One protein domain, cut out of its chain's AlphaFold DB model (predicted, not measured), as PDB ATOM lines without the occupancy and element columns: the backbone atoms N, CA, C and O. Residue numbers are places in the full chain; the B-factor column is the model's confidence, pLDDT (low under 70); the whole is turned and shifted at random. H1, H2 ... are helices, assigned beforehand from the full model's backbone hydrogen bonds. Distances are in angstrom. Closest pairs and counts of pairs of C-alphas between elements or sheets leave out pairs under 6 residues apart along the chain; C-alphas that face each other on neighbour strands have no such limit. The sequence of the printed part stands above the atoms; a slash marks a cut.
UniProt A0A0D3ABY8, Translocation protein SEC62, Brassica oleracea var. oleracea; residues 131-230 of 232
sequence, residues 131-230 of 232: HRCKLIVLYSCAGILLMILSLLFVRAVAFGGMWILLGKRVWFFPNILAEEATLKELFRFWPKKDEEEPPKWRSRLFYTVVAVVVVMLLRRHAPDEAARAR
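Overview. This is residues 131 to 230 of the 232 residues of the protein "Translocation protein SEC62" of Brassica oleracea var. oleracea (UniProt A0A0D3ABY8). Two long helices, H1 and H3, meet near their ends as a V; a long loop with H2 swings out and back. The printed part has 100 residues, four named helices, H1 to H4, and no named strand: all helix. It is flat, 53 by 42 by 16 A, and only just extended, close to loose: radius of gyration of the C-alphas 19.1 A.

Arrangement. Start at H1, residues 131 to 166, whose residues 163 to 164 alone touch H3, residues 201 to 220, opposite ways at a steep tilt of 45 degrees. The closest C-alphas, Ile 164 and Arg 204, are 5.8 A apart. H2, residues 183 to 186, and H4, residues 225 to 228, touch no helix. Every O i to N i+4 pair in H1 and H3 is within hydrogen-bond range.

Along the chain. Find C-alpha 131 at (130.422, 186.002, 153.556); H1 runs 51.6 A from there. H3 runs 28.9 A to C-alpha 220 at (139.630, 193.614, 193.126).

Size, cuts and confidence. The printed part has no cut. Both links of H2 are long. Residues 167 to 199 and 225 to 230 have pLDDT under 70.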
ATOM      1  N   HIS A 131     130.306 185.597 152.153       89.00
ATOM      2  CA  HIS A 131     130.422 186.002 153.556       89.00
ATOM      3  C   HIS A 131     131.007 184.905 154.468       89.00
ATOM      4  O   HIS A 131     131.818 185.193 155.343       89.00
ATOM      5  N   ARG A 132     130.679 183.631 154.211       89.94
ATOM      6  CA  ARG A 132     131.202 182.481 154.969       89.94
ATOM      7  C   ARG A 132     132.727 182.361 154.886       89.94
ATOM      8  O   ARG A 132     133.365 182.157 155.911       89.94
ATOM      9  N   CYS A 133     133.314 182.542 153.703       87.50
ATOM     10  CA  CYS A 133     134.764 182.464 153.516       87.50
ATOM     11  C   CYS A 133     135.490 183.595 154.253       87.50
ATOM     12  O   CYS A 133     136.508 183.348 154.890       87.50
ATOM     13  N   LYS A 134     134.934 184.814 154.239       89.50
ATOM     14  CA  LYS A 134     135.487 185.954 154.991       89.50
ATOM     15  C   LYS A 134     135.524 185.674 156.494       89.50
ATOM     16  O   LYS A 134     136.539 185.935 157.130       89.50
ATOM     17  N   LEU A 135     134.447 185.103 157.040       91.50
ATOM     18  CA  LEU A 135     134.392 184.710 158.449       91.50
ATOM     19  C   LEU A 135     135.417 183.620 158.770       91.50
ATOM     20  O   LEU A 135     136.126 183.751 159.759       91.50
ATOM     21  N   ILE A 136     135.536 182.586 157.933       92.19
ATOM     22  CA  ILE A 136     136.521 181.513 158.139       92.19
ATOM     23  C   ILE A 136     137.936 182.091 158.205       92.19
ATOM     24  O   ILE A 136     138.647 181.807 159.162       92.19
ATOM     25  N   VAL A 137     138.315 182.943 157.246       90.81
ATOM     26  CA  VAL A 137     139.645 183.577 157.212       90.81
ATOM     27  C   VAL A 137     139.869 184.472 158.433       90.81
ATOM     28  O   VAL A 137     140.940 184.436 159.041       90.81
ATOM     29  N   LEU A 138     138.862 185.259 158.820       91.12
ATOM     30  CA  LEU A 138     138.947 186.137 159.986       91.12
ATOM     31  C   LEU A 138     139.140 185.334 161.275       91.12
ATOM     32  O   LEU A 138     140.061 185.617 162.036       91.12
ATOM     33  N   TYR A 139     138.304 184.324 161.515       94.12
ATOM     34  CA  TYR A 139     138.384 183.507 162.723       94.12
ATOM     35  C   TYR A 139     139.624 182.619 162.739       94.12
ATOM     36  O   TYR A 139     140.202 182.427 163.805       94.12
ATOM     37  N   SER A 140     140.089 182.128 161.586       94.88
ATOM     38  CA  SER A 140     141.361 181.409 161.522       94.88
ATOM     39  C   SER A 140     142.529 182.335 161.846       94.88
ATOM     40  O   SER A 140     143.395 181.964 162.631       94.88
ATOM     41  N   CYS A 141     142.543 183.557 161.304       93.94
ATOM     42  CA  CYS A 141     143.592 184.539 161.581       93.94
ATOM     43  C   CYS A 141     143.578 184.974 163.052       93.94
ATOM     44  O   CYS A 141     144.611 184.921 163.715       93.94
ATOM     45  N   ALA A 142     142.405 185.316 163.590       95.44
ATOM     46  CA  ALA A 142     142.235 185.664 164.996       95.44
ATOM     47  C   ALA A 142     142.598 184.495 165.925       95.44
ATOM     48  O   ALA A 142     143.236 184.707 166.950       95.44
ATOM     49  N   GLY A 143     142.245 183.262 165.552       96.06
ATOM     50  CA  GLY A 143     142.591 182.054 166.299       96.06
ATOM     51  C   GLY A 143     144.095 181.790 166.319       96.06
ATOM     52  O   GLY A 143     144.656 181.552 167.383       96.06
ATOM     53  N   ILE A 144     144.768 181.897 165.169       94.38
ATOM     54  CA  ILE A 144     146.230 181.767 165.075       94.38
ATOM     55  C   ILE A 144     146.915 182.880 165.874       94.38
ATOM     56  O   ILE A 144     147.842 182.604 166.633       94.38
ATOM     57  N   LEU A 145     146.438 184.122 165.762       93.81
ATOM     58  CA  LEU A 145     146.960 185.248 166.534       93.81
ATOM     59  C   LEU A 145     146.798 185.005 168.041       93.81
ATOM     60  O   LEU A 145     147.758 185.163 168.789       93.81
ATOM     61  N   LEU A 146     145.619 184.562 168.484       94.56
ATOM     62  CA  LEU A 146     145.352 184.239 169.886       94.56
ATOM     63  C   LEU A 146     146.216 183.072 170.374       94.56
ATOM     64  O   LEU A 146     146.704 183.110 171.501       94.56
ATOM     65  N   MET A 147     146.445 182.062 169.535       90.75
ATOM     66  CA  MET A 147     147.342 180.946 169.836       90.75
ATOM     67  C   MET A 147     148.791 181.422 170.016       90.75
ATOM     68  O   MET A 147     149.455 181.022 170.967       90.75
ATOM     69  N   ILE A 148     149.286 182.305 169.147       89.50
ATOM     70  CA  ILE A 148     150.640 182.862 169.280       89.50
ATOM     71  C   ILE A 148     150.731 183.744 170.534       89.50
ATOM     72  O   ILE A 148     151.672 183.606 171.314       89.50
ATOM     73  N   LEU A 149     149.740 184.607 170.775       89.25
ATOM     74  CA  LEU A 149     149.702 185.473 171.957       89.25
ATOM     75  C   LEU A 149     149.626 184.671 173.261       89.25
ATOM     76  O   LEU A 149     150.309 185.017 174.223       89.25
ATOM     77  N   SER A 150     148.849 183.587 173.302       89.69
ATOM     78  CA  SER A 150     148.761 182.727 174.485       89.69
ATOM     79  C   SER A 150     150.074 181.988 174.746       89.69
ATOM     80  O   SER A 150     150.529 181.954 175.889       89.69
ATOM     81  N   LEU A 151     150.748 181.489 173.703       86.25
ATOM     82  CA  LEU A 151     152.083 180.894 173.825       86.25
ATOM     83  C   LEU A 151     153.117 181.903 174.350       86.25
ATOM     84  O   LEU A 151     153.898 181.577 175.248       86.25
ATOM     85  N   LEU A 152     153.104 183.140 173.842       85.69
ATOM     86  CA  LEU A 152     153.982 184.212 174.327       85.69
ATOM     87  C   LEU A 152     153.662 184.613 175.774       85.69
ATOM     88  O   LEU A 152     154.580 184.851 176.559       85.69
ATOM     89  N   PHE A 153     152.383 184.635 176.155       87.44
ATOM     90  CA  PHE A 153     151.964 184.913 177.526       87.44
ATOM     91  C   PHE A 153     152.423 183.819 178.495       87.44
ATOM     92  O   PHE A 153     153.045 184.123 179.513       87.44
ATOM     93  N   VAL A 154     152.199 182.542 178.163       86.94
ATOM     94  CA  VAL A 154     152.680 181.403 178.964       86.94
ATOM     95  C   VAL A 154     154.201 181.451 179.103       86.94
ATOM     96  O   VAL A 154     154.724 181.267 180.203       86.94
ATOM     97  N   ARG A 155     154.920 181.779 178.021       82.69
ATOM     98  CA  ARG A 155     156.373 182.001 178.051       82.69
ATOM     99  C   ARG A 155     156.757 183.113 179.034       82.69
ATOM    100  O   ARG A 155     157.672 182.910 179.829       82.69
ATOM    101  N   ALA A 156     156.077 184.258 179.000       83.31
ATOM    102  CA  ALA A 156     156.357 185.387 179.888       83.31
ATOM    103  C   ALA A 156     156.084 185.050 181.363       83.31
ATOM    104  O   ALA A 156     156.904 185.368 182.225       83.31
ATOM    105  N   VAL A 157     154.979 184.356 181.653       86.50
ATOM    106  CA  VAL A 157     154.630 183.917 183.013       86.50
ATOM    107  C   VAL A 157     155.630 182.885 183.534       86.50
ATOM    108  O   VAL A 157     156.099 183.019 184.662       86.50
ATOM    109  N   ALA A 158     156.002 181.890 182.724       84.50
ATOM    110  CA  ALA A 158     156.981 180.875 183.115       84.50
ATOM    111  C   ALA A 158     158.360 181.497 183.384       84.50
ATOM    112  O   ALA A 158     158.980 181.202 184.407       84.50
ATOM    113  N   PHE A 159     158.812 182.407 182.514       82.12
ATOM    114  CA  PHE A 159     160.054 183.151 182.708       82.12
ATOM    115  C   PHE A 159     160.002 184.018 183.972       82.12
ATOM    116  O   PHE A 159     160.888 183.917 184.817       82.12
ATOM    117  N   GLY A 160     158.950 184.824 184.141       82.44
ATOM    118  CA  GLY A 160     158.780 185.689 185.309       82.44
ATOM    119  C   GLY A 160     158.713 184.898 186.615       82.44
ATOM    120  O   GLY A 160     159.402 185.236 187.575       82.44
ATOM    121  N   GLY A 161     157.957 183.799 186.640       83.44
ATOM    122  CA  GLY A 161     157.864 182.907 187.794       83.44
ATOM    123  C   GLY A 161     159.209 182.272 188.147       83.44
ATOM    124  O   GLY A 161     159.650 182.358 189.293       83.44
ATOM    125  N   MET A 162     159.909 181.697 187.165       81.75
ATOM    126  CA  MET A 162     161.229 181.090 187.373       81.75
ATOM    127  C   MET A 162     162.272 182.126 187.823       81.75
ATOM    128  O   MET A 162     163.095 181.849 188.700       81.75
ATOM    129  N   TRP A 163     162.207 183.339 187.274       82.06
ATOM    130  CA  TRP A 163     163.082 184.453 187.630       82.06
ATOM    131  C   TRP A 163     162.825 184.952 189.061       82.06
ATOM    132  O   TRP A 163     163.772 185.131 189.832       82.06
ATOM    133  N   ILE A 164     161.559 185.097 189.469       81.50
ATOM    134  CA  ILE A 164     161.188 185.483 190.840       81.50
ATOM    135  C   ILE A 164     161.593 184.395 191.841       81.50
ATOM    136  O   ILE A 164     162.172 184.729 192.876       81.50
ATOM    137  N   LEU A 165     161.348 183.112 191.544       79.81
ATOM    138  CA  LEU A 165     161.582 181.994 192.472       79.81
ATOM    139  C   LEU A 165     163.060 181.597 192.578       79.81
ATOM    140  O   LEU A 165     163.612 181.529 193.675       79.81
ATOM    141  N   LEU A 166     163.729 181.372 191.448       74.88
ATOM    142  CA  LEU A 166     165.080 180.798 191.408       74.88
ATOM    143  C   LEU A 166     166.160 181.824 191.054       74.88
ATOM    144  O   LEU A 166     167.340 181.550 191.262       74.88
ATOM    145  N   GLY A 167     165.792 183.001 190.534       69.62
ATOM    146  CA  GLY A 167     166.758 184.003 190.068       69.62
ATOM    147  C   GLY A 167     167.554 183.558 188.838       69.62
ATOM    148  O   GLY A 167     168.552 184.189 188.504       69.62
ATOM    149  N   LYS A 168     167.131 182.472 188.179       67.94
ATOM    150  CA  LYS A 168     167.741 181.926 186.961       67.94
ATOM    151  C   LYS A 168     166.883 182.271 185.747       67.94
ATOM    152  O   LYS A 168     165.655 182.234 185.830       67.94
ATOM    153  N   ARG A 169     167.523 182.568 184.616       67.38
ATOM    154  CA  ARG A 169     166.864 182.947 183.357       67.38
ATOM    155  C   ARG A 169     166.641 181.706 182.484       67.38
ATOM    156  O   ARG A 169     167.255 181.535 181.439       67.38
ATOM    157  N   VAL A 170     165.783 180.793 182.938       67.81
ATOM    158  CA  VAL A 170     165.481 179.560 182.184       67.81
ATOM    159  C   VAL A 170     164.372 179.824 181.161       67.81
ATOM    160  O   VAL A 170     163.344 180.416 181.492       67.81
ATOM    161  N   TRP A 171     164.569 179.357 179.926       69.06
ATOM    162  CA  TRP A 171     163.630 179.513 178.814       69.06
ATOM    163  C   TRP A 171     163.011 178.163 178.435       69.06
ATOM    164  O   TRP A 171     163.716 177.280 177.967       69.06
ATOM    165  N   PHE A 172     161.695 178.008 178.612       63.47
ATOM    166  CA  PHE A 172     160.983 176.742 178.357       63.47
ATOM    167  C   PHE A 172     160.380 176.605 176.943       63.47
ATOM    168  O   PHE A 172     159.988 175.509 176.559       63.47
ATOM    169  N   PHE A 173     160.286 177.689 176.162       65.00
ATOM    170  CA  PHE A 173     159.557 177.727 174.880       65.00
ATOM    171  C   PHE A 173     160.406 178.281 173.726       65.00
ATOM    172  O   PHE A 173     161.383 178.995 173.986       65.00
ATOM    173  N   PRO A 174     160.038 178.007 172.457       64.94
ATOM    174  CA  PRO A 174     160.813 178.451 171.315       64.94
ATOM    175  C   PRO A 174     160.851 179.971 171.181       64.94
ATOM    176  O   PRO A 174     159.868 180.664 171.461       64.94
ATOM    177  N   ASN A 175     162.019 180.501 170.821       68.38
ATOM    178  CA  ASN A 175     162.267 181.941 170.751       68.38
ATOM    179  C   ASN A 175     161.789 182.533 169.418       68.38
ATOM    180  O   ASN A 175     162.592 182.831 168.545       68.38
ATOM    181  N   ILE A 176     160.472 182.691 169.273       65.38
ATOM    182  CA  ILE A 176     159.813 183.137 168.029       65.38
ATOM    183  C   ILE A 176     160.199 184.584 167.637       65.38
ATOM    184  O   ILE A 176     160.039 184.961 166.485       65.38
ATOM    185  N   LEU A 177     160.724 185.389 168.572       65.44
ATOM    186  CA  LEU A 177     161.116 186.792 168.343       65.44
ATOM    187  C   LEU A 177     162.594 186.980 167.962       65.44
ATOM    188  O   LEU A 177     163.014 188.108 167.726       65.44
ATOM    189  N   ALA A 178     163.397 185.913 167.927       65.12
ATOM    190  CA  ALA A 178     164.763 186.010 167.425       65.12
ATOM    191  C   ALA A 178     164.757 185.843 165.903       65.12
ATOM    192  O   ALA A 178     164.759 184.719 165.406       65.12
ATOM    193  N   GLU A 179     164.759 186.964 165.176       56.84
ATOM    194  CA  GLU A 179     164.826 186.991 163.703       56.84
ATOM    195  C   GLU A 179     166.076 186.288 163.140       56.84
ATOM    196  O   GLU A 179     166.054 185.819 162.006       56.84
ATOM    197  N   GLU A 180     167.138 186.142 163.939       58.50
ATOM    198  CA  GLU A 180     168.409 185.519 163.535       58.50
ATOM    199  C   GLU A 180     168.569 184.057 164.000       58.50
ATOM    200  O   GLU A 180     169.602 183.435 163.750       58.50
ATOM    201  N   ALA A 181     167.574 183.476 164.681       61.72
ATOM    202  CA  ALA A 181     167.708 182.129 165.233       61.72
ATOM    203  C   ALA A 181     167.447 181.041 164.183       61.72
ATOM    204  O   ALA A 181     166.395 180.981 163.542       61.72
ATOM    205  N   THR A 182     168.379 180.092 164.073       65.88
ATOM    206  CA  THR A 182     168.178 178.886 163.252       65.88
ATOM    207  C   THR A 182     167.010 178.062 163.825       65.88
ATOM    208  O   THR A 182     166.846 178.007 165.041       65.88
ATOM    209  N   LEU A 183     166.228 177.331 163.011       61.53
ATOM    210  CA  LEU A 183     165.113 176.484 163.504       61.53
ATOM    211  C   LEU A 183     165.517 175.558 164.673       61.53
ATOM    212  O   LEU A 183     164.750 175.346 165.609       61.53
ATOM    213  N   LYS A 184     166.754 175.047 164.657       65.94
ATOM    214  CA  LYS A 184     167.334 174.223 165.730       65.94
ATOM    215  C   LYS A 184     167.554 174.993 167.039       65.94
ATOM    216  O   LYS A 184     167.456 174.413 168.117       65.94
ATOM    217  N   GLU A 185     167.867 176.278 166.951       64.25
ATOM    218  CA  GLU A 185     168.003 177.174 168.102       64.25
ATOM    219  C   GLU A 185     166.642 177.630 168.615       64.25
ATOM    220  O   GLU A 185     166.473 177.751 169.828       64.25
ATOM    221  N   LEU A 186     165.655 177.764 167.721       65.69
ATOM    222  CA  LEU A 186     164.267 178.001 168.095       65.69
ATOM    223  C   LEU A 186     163.777 176.906 169.052       65.69
ATOM    224  O   LEU A 186     163.236 177.236 170.093       65.69
ATOM    225  N   PHE A 187     164.025 175.621 168.776       62.91
ATOM    226  CA  PHE A 187     163.571 174.500 169.624       62.91
ATOM    227  C   PHE A 187     164.532 174.099 170.758       62.91
ATOM    228  O   PHE A 187     164.383 173.030 171.359       62.91
ATOM    229  N   ARG A 188     165.537 174.917 171.082       63.78
ATOM    230  CA  ARG A 188     166.529 174.558 172.100       63.78
ATOM    231  C   ARG A 188     165.973 174.752 173.515       63.78
ATOM    232  O   ARG A 188     165.872 175.869 174.004       63.78
ATOM    233  N   PHE A 189     165.699 173.637 174.190       60.44
ATOM    234  CA  PHE A 189     165.067 173.594 175.519       60.44
ATOM    235  C   PHE A 189     165.918 174.167 176.669       60.44
ATOM    236  O   PHE A 189     165.391 174.521 177.716       60.44
ATOM    237  N   TRP A 190     167.242 174.242 176.503       63.38
ATOM    238  CA  TRP A 190     168.144 174.753 177.538       63.38
ATOM    239  C   TRP A 190     169.263 175.604 176.918       63.38
ATOM    240  O   TRP A 190     170.195 175.050 176.309       63.38
ATOM    241  N   PRO A 191     169.199 176.944 177.018       58.50
ATOM    242  CA  PRO A 191     170.304 177.796 176.605       58.50
ATOM    243  C   PRO A 191     171.500 177.573 177.539       58.50
ATOM    244  O   PRO A 191     171.365 177.477 178.754       58.50
ATOM    245  N   LYS A 192     172.692 177.418 176.954       54.41
ATOM    246  CA  LYS A 192     173.917 177.026 177.677       54.41
ATOM    247  C   LYS A 192     174.660 178.208 178.316       54.41
ATOM    248  O   LYS A 192     175.661 177.970 178.984       54.41
ATOM    249  N   LYS A 193     174.229 179.450 178.074       48.56
ATOM    250  CA  LYS A 193     175.012 180.647 178.393       48.56
ATOM    251  C   LYS A 193     174.099 181.793 178.838       48.56
ATOM    252  O   LYS A 193     173.522 182.478 178.004       48.56
ATOM    253  N   ASP A 194     173.974 181.975 180.147       55.41
ATOM    254  CA  ASP A 194     173.666 183.285 180.719       55.41
ATOM    255  C   ASP A 194     175.028 183.997 180.843       55.41
ATOM    256  O   ASP A 194     175.788 183.698 181.759       55.41
ATOM    257  N   GLU A 195     175.410 184.840 179.873       54.25
ATOM    258  CA  GLU A 195     176.642 185.660 179.974       54.25
ATOM    259  C   GLU A 195     176.486 186.839 180.946       54.25
ATOM    260  O   GLU A 195     177.467 187.461 181.339       54.25
ATOM    261  N   GLU A 196     175.252 187.148 181.342       60.06
ATOM    262  CA  GLU A 196     174.948 188.285 182.200       60.06
ATOM    263  C   GLU A 196     174.981 187.926 183.685       60.06
ATOM    264  O   GLU A 196     174.582 186.837 184.107       60.06
ATOM    265  N   GLU A 197     175.394 188.902 184.495       61.59
ATOM    266  CA  GLU A 197     175.427 188.794 185.949       61.59
ATOM    267  C   GLU A 197     174.062 188.361 186.528       61.59
ATOM    268  O   GLU A 197     172.994 188.787 186.050       61.59
ATOM    269  N   PRO A 198     174.064 187.527 187.588       65.19
ATOM    270  CA  PRO A 198     172.838 187.111 188.250       65.19
ATOM    271  C   PRO A 198     172.066 188.332 188.779       65.19
ATOM    272  O   PRO A 198     172.663 189.310 189.242       65.19
ATOM    273  N   PRO A 199     170.723 188.305 188.741       67.62
ATOM    274  CA  PRO A 199     169.912 189.455 189.113       67.62
ATOM    275  C   PRO A 199     170.136 189.858 190.579       67.62
ATOM    276  O   PRO A 199     170.039 189.035 191.492       67.62
ATOM    277  N   LYS A 200     170.376 191.156 190.811       79.88
ATOM    278  CA  LYS A 200     170.500 191.749 192.155       79.88
ATOM    279  C   LYS A 200     169.251 191.438 192.987       79.88
ATOM    280  O   LYS A 200     168.133 191.679 192.552       79.88
ATOM    281  N   TRP A 201     169.416 190.987 194.230       79.12
ATOM    282  CA  TRP A 201     168.287 190.554 195.072       79.12
ATOM    283  C   TRP A 201     167.200 191.635 195.280       79.12
ATOM    284  O   TRP A 201     166.016 191.321 195.382       79.12
ATOM    285  N   ARG A 202     167.594 192.920 195.272       83.62
ATOM    286  CA  ARG A 202     166.680 194.069 195.399       83.62
ATOM    287  C   ARG A 202     165.688 194.163 194.240       83.62
ATOM    288  O   ARG A 202     164.534 194.510 194.471       83.62
ATOM    289  N   SER A 203     166.114 193.846 193.013       82.94
ATOM    290  CA  SER A 203     165.202 193.866 191.866       82.94
ATOM    291  C   SER A 203     164.175 192.748 191.986       82.94
ATOM    292  O   SER A 203     162.997 192.991 191.752       82.94
ATOM    293  N   ARG A 204     164.588 191.559 192.447       81.38
ATOM    294  CA  ARG A 204     163.672 190.435 192.690       81.38
ATOM    295  C   ARG A 204     162.552 190.836 193.642       81.38
ATOM    296  O   ARG A 204     161.401 190.739 193.245       81.38
ATOM    297  N   LEU A 205     162.875 191.375 194.822       84.38
ATOM    298  CA  LEU A 205     161.866 191.846 195.782       84.38
ATOM    299  C   LEU A 205     160.896 192.871 195.185       84.38
ATOM    300  O   LEU A 205     159.689 192.756 195.392       84.38
ATOM    301  N   PHE A 206     161.413 193.856 194.449       86.88
ATOM    302  CA  PHE A 206     160.584 194.878 193.815       86.88
ATOM    303  C   PHE A 206     159.556 194.255 192.862       86.88
ATOM    304  O   PHE A 206     158.362 194.520 192.992       86.88
ATOM    305  N   TYR A 207     159.989 193.367 191.962       85.69
ATOM    306  CA  TYR A 207     159.073 192.700 191.033       85.69
ATOM    307  C   TYR A 207     158.111 191.737 191.733       85.69
ATOM    308  O   TYR A 207     156.969 191.625 191.295       85.69
ATOM    309  N   THR A 208     158.509 191.089 192.834       86.12
ATOM    310  CA  THR A 208     157.582 190.273 193.635       86.12
ATOM    311  C   THR A 208     156.466 191.132 194.229       86.12
ATOM    312  O   THR A 208     155.297 190.763 194.134       86.12
ATOM    313  N   VAL A 209     156.800 192.295 194.801       89.38
ATOM    314  CA  VAL A 209     155.806 193.231 195.356       89.38
ATOM    315  C   VAL A 209     154.883 193.750 194.256       89.38
ATOM    316  O   VAL A 209     153.666 193.716 194.420       89.38
ATOM    317  N   VAL A 210     155.438 194.164 193.112       89.88
ATOM    318  CA  VAL A 210     154.643 194.605 191.956       89.88
ATOM    319  C   VAL A 210     153.702 193.495 191.482       89.88
ATOM    320  O   VAL A 210     152.521 193.760 191.273       89.88
ATOM    321  N   ALA A 211     154.173 192.249 191.376       87.00
ATOM    322  CA  ALA A 211     153.339 191.117 190.980       87.00
ATOM    323  C   ALA A 211     152.179 190.882 191.964       87.00
ATOM    324  O   ALA A 211     151.041 190.705 191.532       87.00
ATOM    325  N   VAL A 212     152.434 190.949 193.276       89.50
ATOM    326  CA  VAL A 212     151.385 190.834 194.306       89.50
ATOM    327  C   VAL A 212     150.364 191.968 194.187       89.50
ATOM    328  O   VAL A 212     149.162 191.705 194.227       89.50
ATOM    329  N   VAL A 213     150.813 193.212 193.991       91.12
ATOM    330  CA  VAL A 213     149.924 194.371 193.802       91.12
ATOM    331  C   VAL A 213     149.066 194.204 192.550       91.12
ATOM    332  O   VAL A 213     147.858 194.416 192.613       91.12
ATOM    333  N   VAL A 214     149.650 193.771 191.432       89.50
ATOM    334  CA  VAL A 214     148.914 193.507 190.187       89.50
ATOM    335  C   VAL A 214     147.869 192.412 190.395       89.50
ATOM    336  O   VAL A 214     146.716 192.605 190.020       89.50
ATOM    337  N   VAL A 215     148.222 191.300 191.047       88.50
ATOM    338  CA  VAL A 215     147.265 190.223 191.363       88.50
ATOM    339  C   VAL A 215     146.144 190.729 192.272       88.50
ATOM    340  O   VAL A 215     144.978 190.414 192.036       88.50
ATOM    341  N   MET A 216     146.456 191.547 193.280       90.25
ATOM    342  CA  MET A 216     145.442 192.159 194.141       90.25
ATOM    343  C   MET A 216     144.519 193.110 193.373       90.25
ATOM    344  O   MET A 216     143.307 193.072 193.577       90.25
ATOM    345  N   LEU A 217     145.062 193.934 192.474       90.19
ATOM    346  CA  LEU A 217     144.274 194.839 191.636       90.19
ATOM    347  C   LEU A 217     143.371 194.071 190.673       90.19
ATOM    348  O   LEU A 217     142.190 194.403 190.576       90.19
ATOM    349  N   LEU A 218     143.897 193.033 190.019       88.31
ATOM    350  CA  LEU A 218     143.130 192.154 189.137       88.31
ATOM    351  C   LEU A 218     142.024 191.429 189.901       88.31
ATOM    352  O   LEU A 218     140.909 191.344 189.404       88.31
ATOM    353  N   ARG A 219     142.296 190.961 191.123       87.62
ATOM    354  CA  ARG A 219     141.281 190.336 191.976       87.62
ATOM    355  C   ARG A 219     140.199 191.326 192.396       87.62
ATOM    356  O   ARG A 219     139.031 190.965 192.428       87.62
ATOM    357  N   ARG A 220     140.574 192.567 192.714       87.75
ATOM    358  CA  ARG A 220     139.630 193.614 193.126       87.75
ATOM    359  C   ARG A 220     138.751 194.113 191.976       87.75
ATOM    360  O   ARG A 220     137.628 194.524 192.229       87.75
ATOM    361  N   HIS A 221     139.261 194.092 190.746       85.94
ATOM    362  CA  HIS A 221     138.525 194.479 189.536       85.94
ATOM    363  C   HIS A 221     138.006 193.271 188.746       85.94
ATOM    364  O   HIS A 221     137.532 193.432 187.620       85.94
ATOM    365  N   ALA A 222     138.109 192.060 189.300       80.75
ATOM    366  CA  ALA A 222     137.495 190.893 188.696       80.75
ATOM    367  C   ALA A 222     135.972 191.115 188.671       80.75
ATOM    368  O   ALA A 222     135.420 191.607 189.655       80.75
ATOM    369  N   PRO A 223     135.288 190.808 187.557       74.25
ATOM    370  CA  PRO A 223     133.850 191.021 187.453       74.25
ATOM    371  C   PRO A 223     133.121 190.228 188.544       74.25
ATOM    372  O   PRO A 223     133.306 189.014 188.635       74.25
ATOM    373  N   ASP A 224     132.305 190.915 189.350       73.31
ATOM    374  CA  ASP A 224     131.591 190.329 190.488       73.31
ATOM    375  C   ASP A 224     130.764 189.111 190.056       73.31
ATOM    376  O   ASP A 224     129.794 189.217 189.299       73.31
ATOM    377  N   GLU A 225     131.097 187.940 190.598       67.06
ATOM    378  CA  GLU A 225     130.293 186.721 190.432       67.06
ATOM    379  C   GLU A 225     128.862 186.931 190.961       67.06
ATOM    380  O   GLU A 225     127.895 186.443 190.374       67.06
ATOM    381  N   ALA A 226     128.712 187.773 191.990       63.78
ATOM    382  CA  ALA A 226     127.424 188.190 192.541       63.78
ATOM    383  C   ALA A 226     126.551 188.984 191.547       63.78
ATOM    384  O   ALA A 226     125.325 188.964 191.660       63.78
ATOM    385  N   ALA A 227     127.148 189.667 190.562       63.47
ATOM    386  CA  ALA A 227     126.406 190.356 189.507       63.47
ATOM    387  C   ALA A 227     125.935 189.390 188.405       63.47
ATOM    388  O   ALA A 227     124.873 189.611 187.825       63.47
ATOM    389  N   ARG A 228     126.665 188.291 188.148       59.59
ATOM    390  CA  ARG A 228     126.229 187.222 187.222       59.59
ATOM    391  C   ARG A 228     125.080 186.389 187.782       59.59
ATOM    392  O   ARG A 228     124.175 186.052 187.028       59.59
ATOM    393  N   ALA A 229     125.082 186.117 189.087       64.44
ATOM    394  CA  ALA A 229     124.029 185.346 189.754       64.44
ATOM    395  C   ALA A 229     122.639 186.015 189.723       64.44
ATOM    396  O   ALA A 229     121.650 185.369 190.029       64.44
ATOM    397  N   ARG A 230     122.541 187.303 189.352       64.81
ATOM    398  CA  ARG A 230     121.259 188.015 189.191       64.81
ATOM    399  C   ARG A 230     120.574 187.779 187.840       64.81
ATOM    400  O   ARG A 230     119.429 188.184 187.682       64.81
TER     401      ARG A 230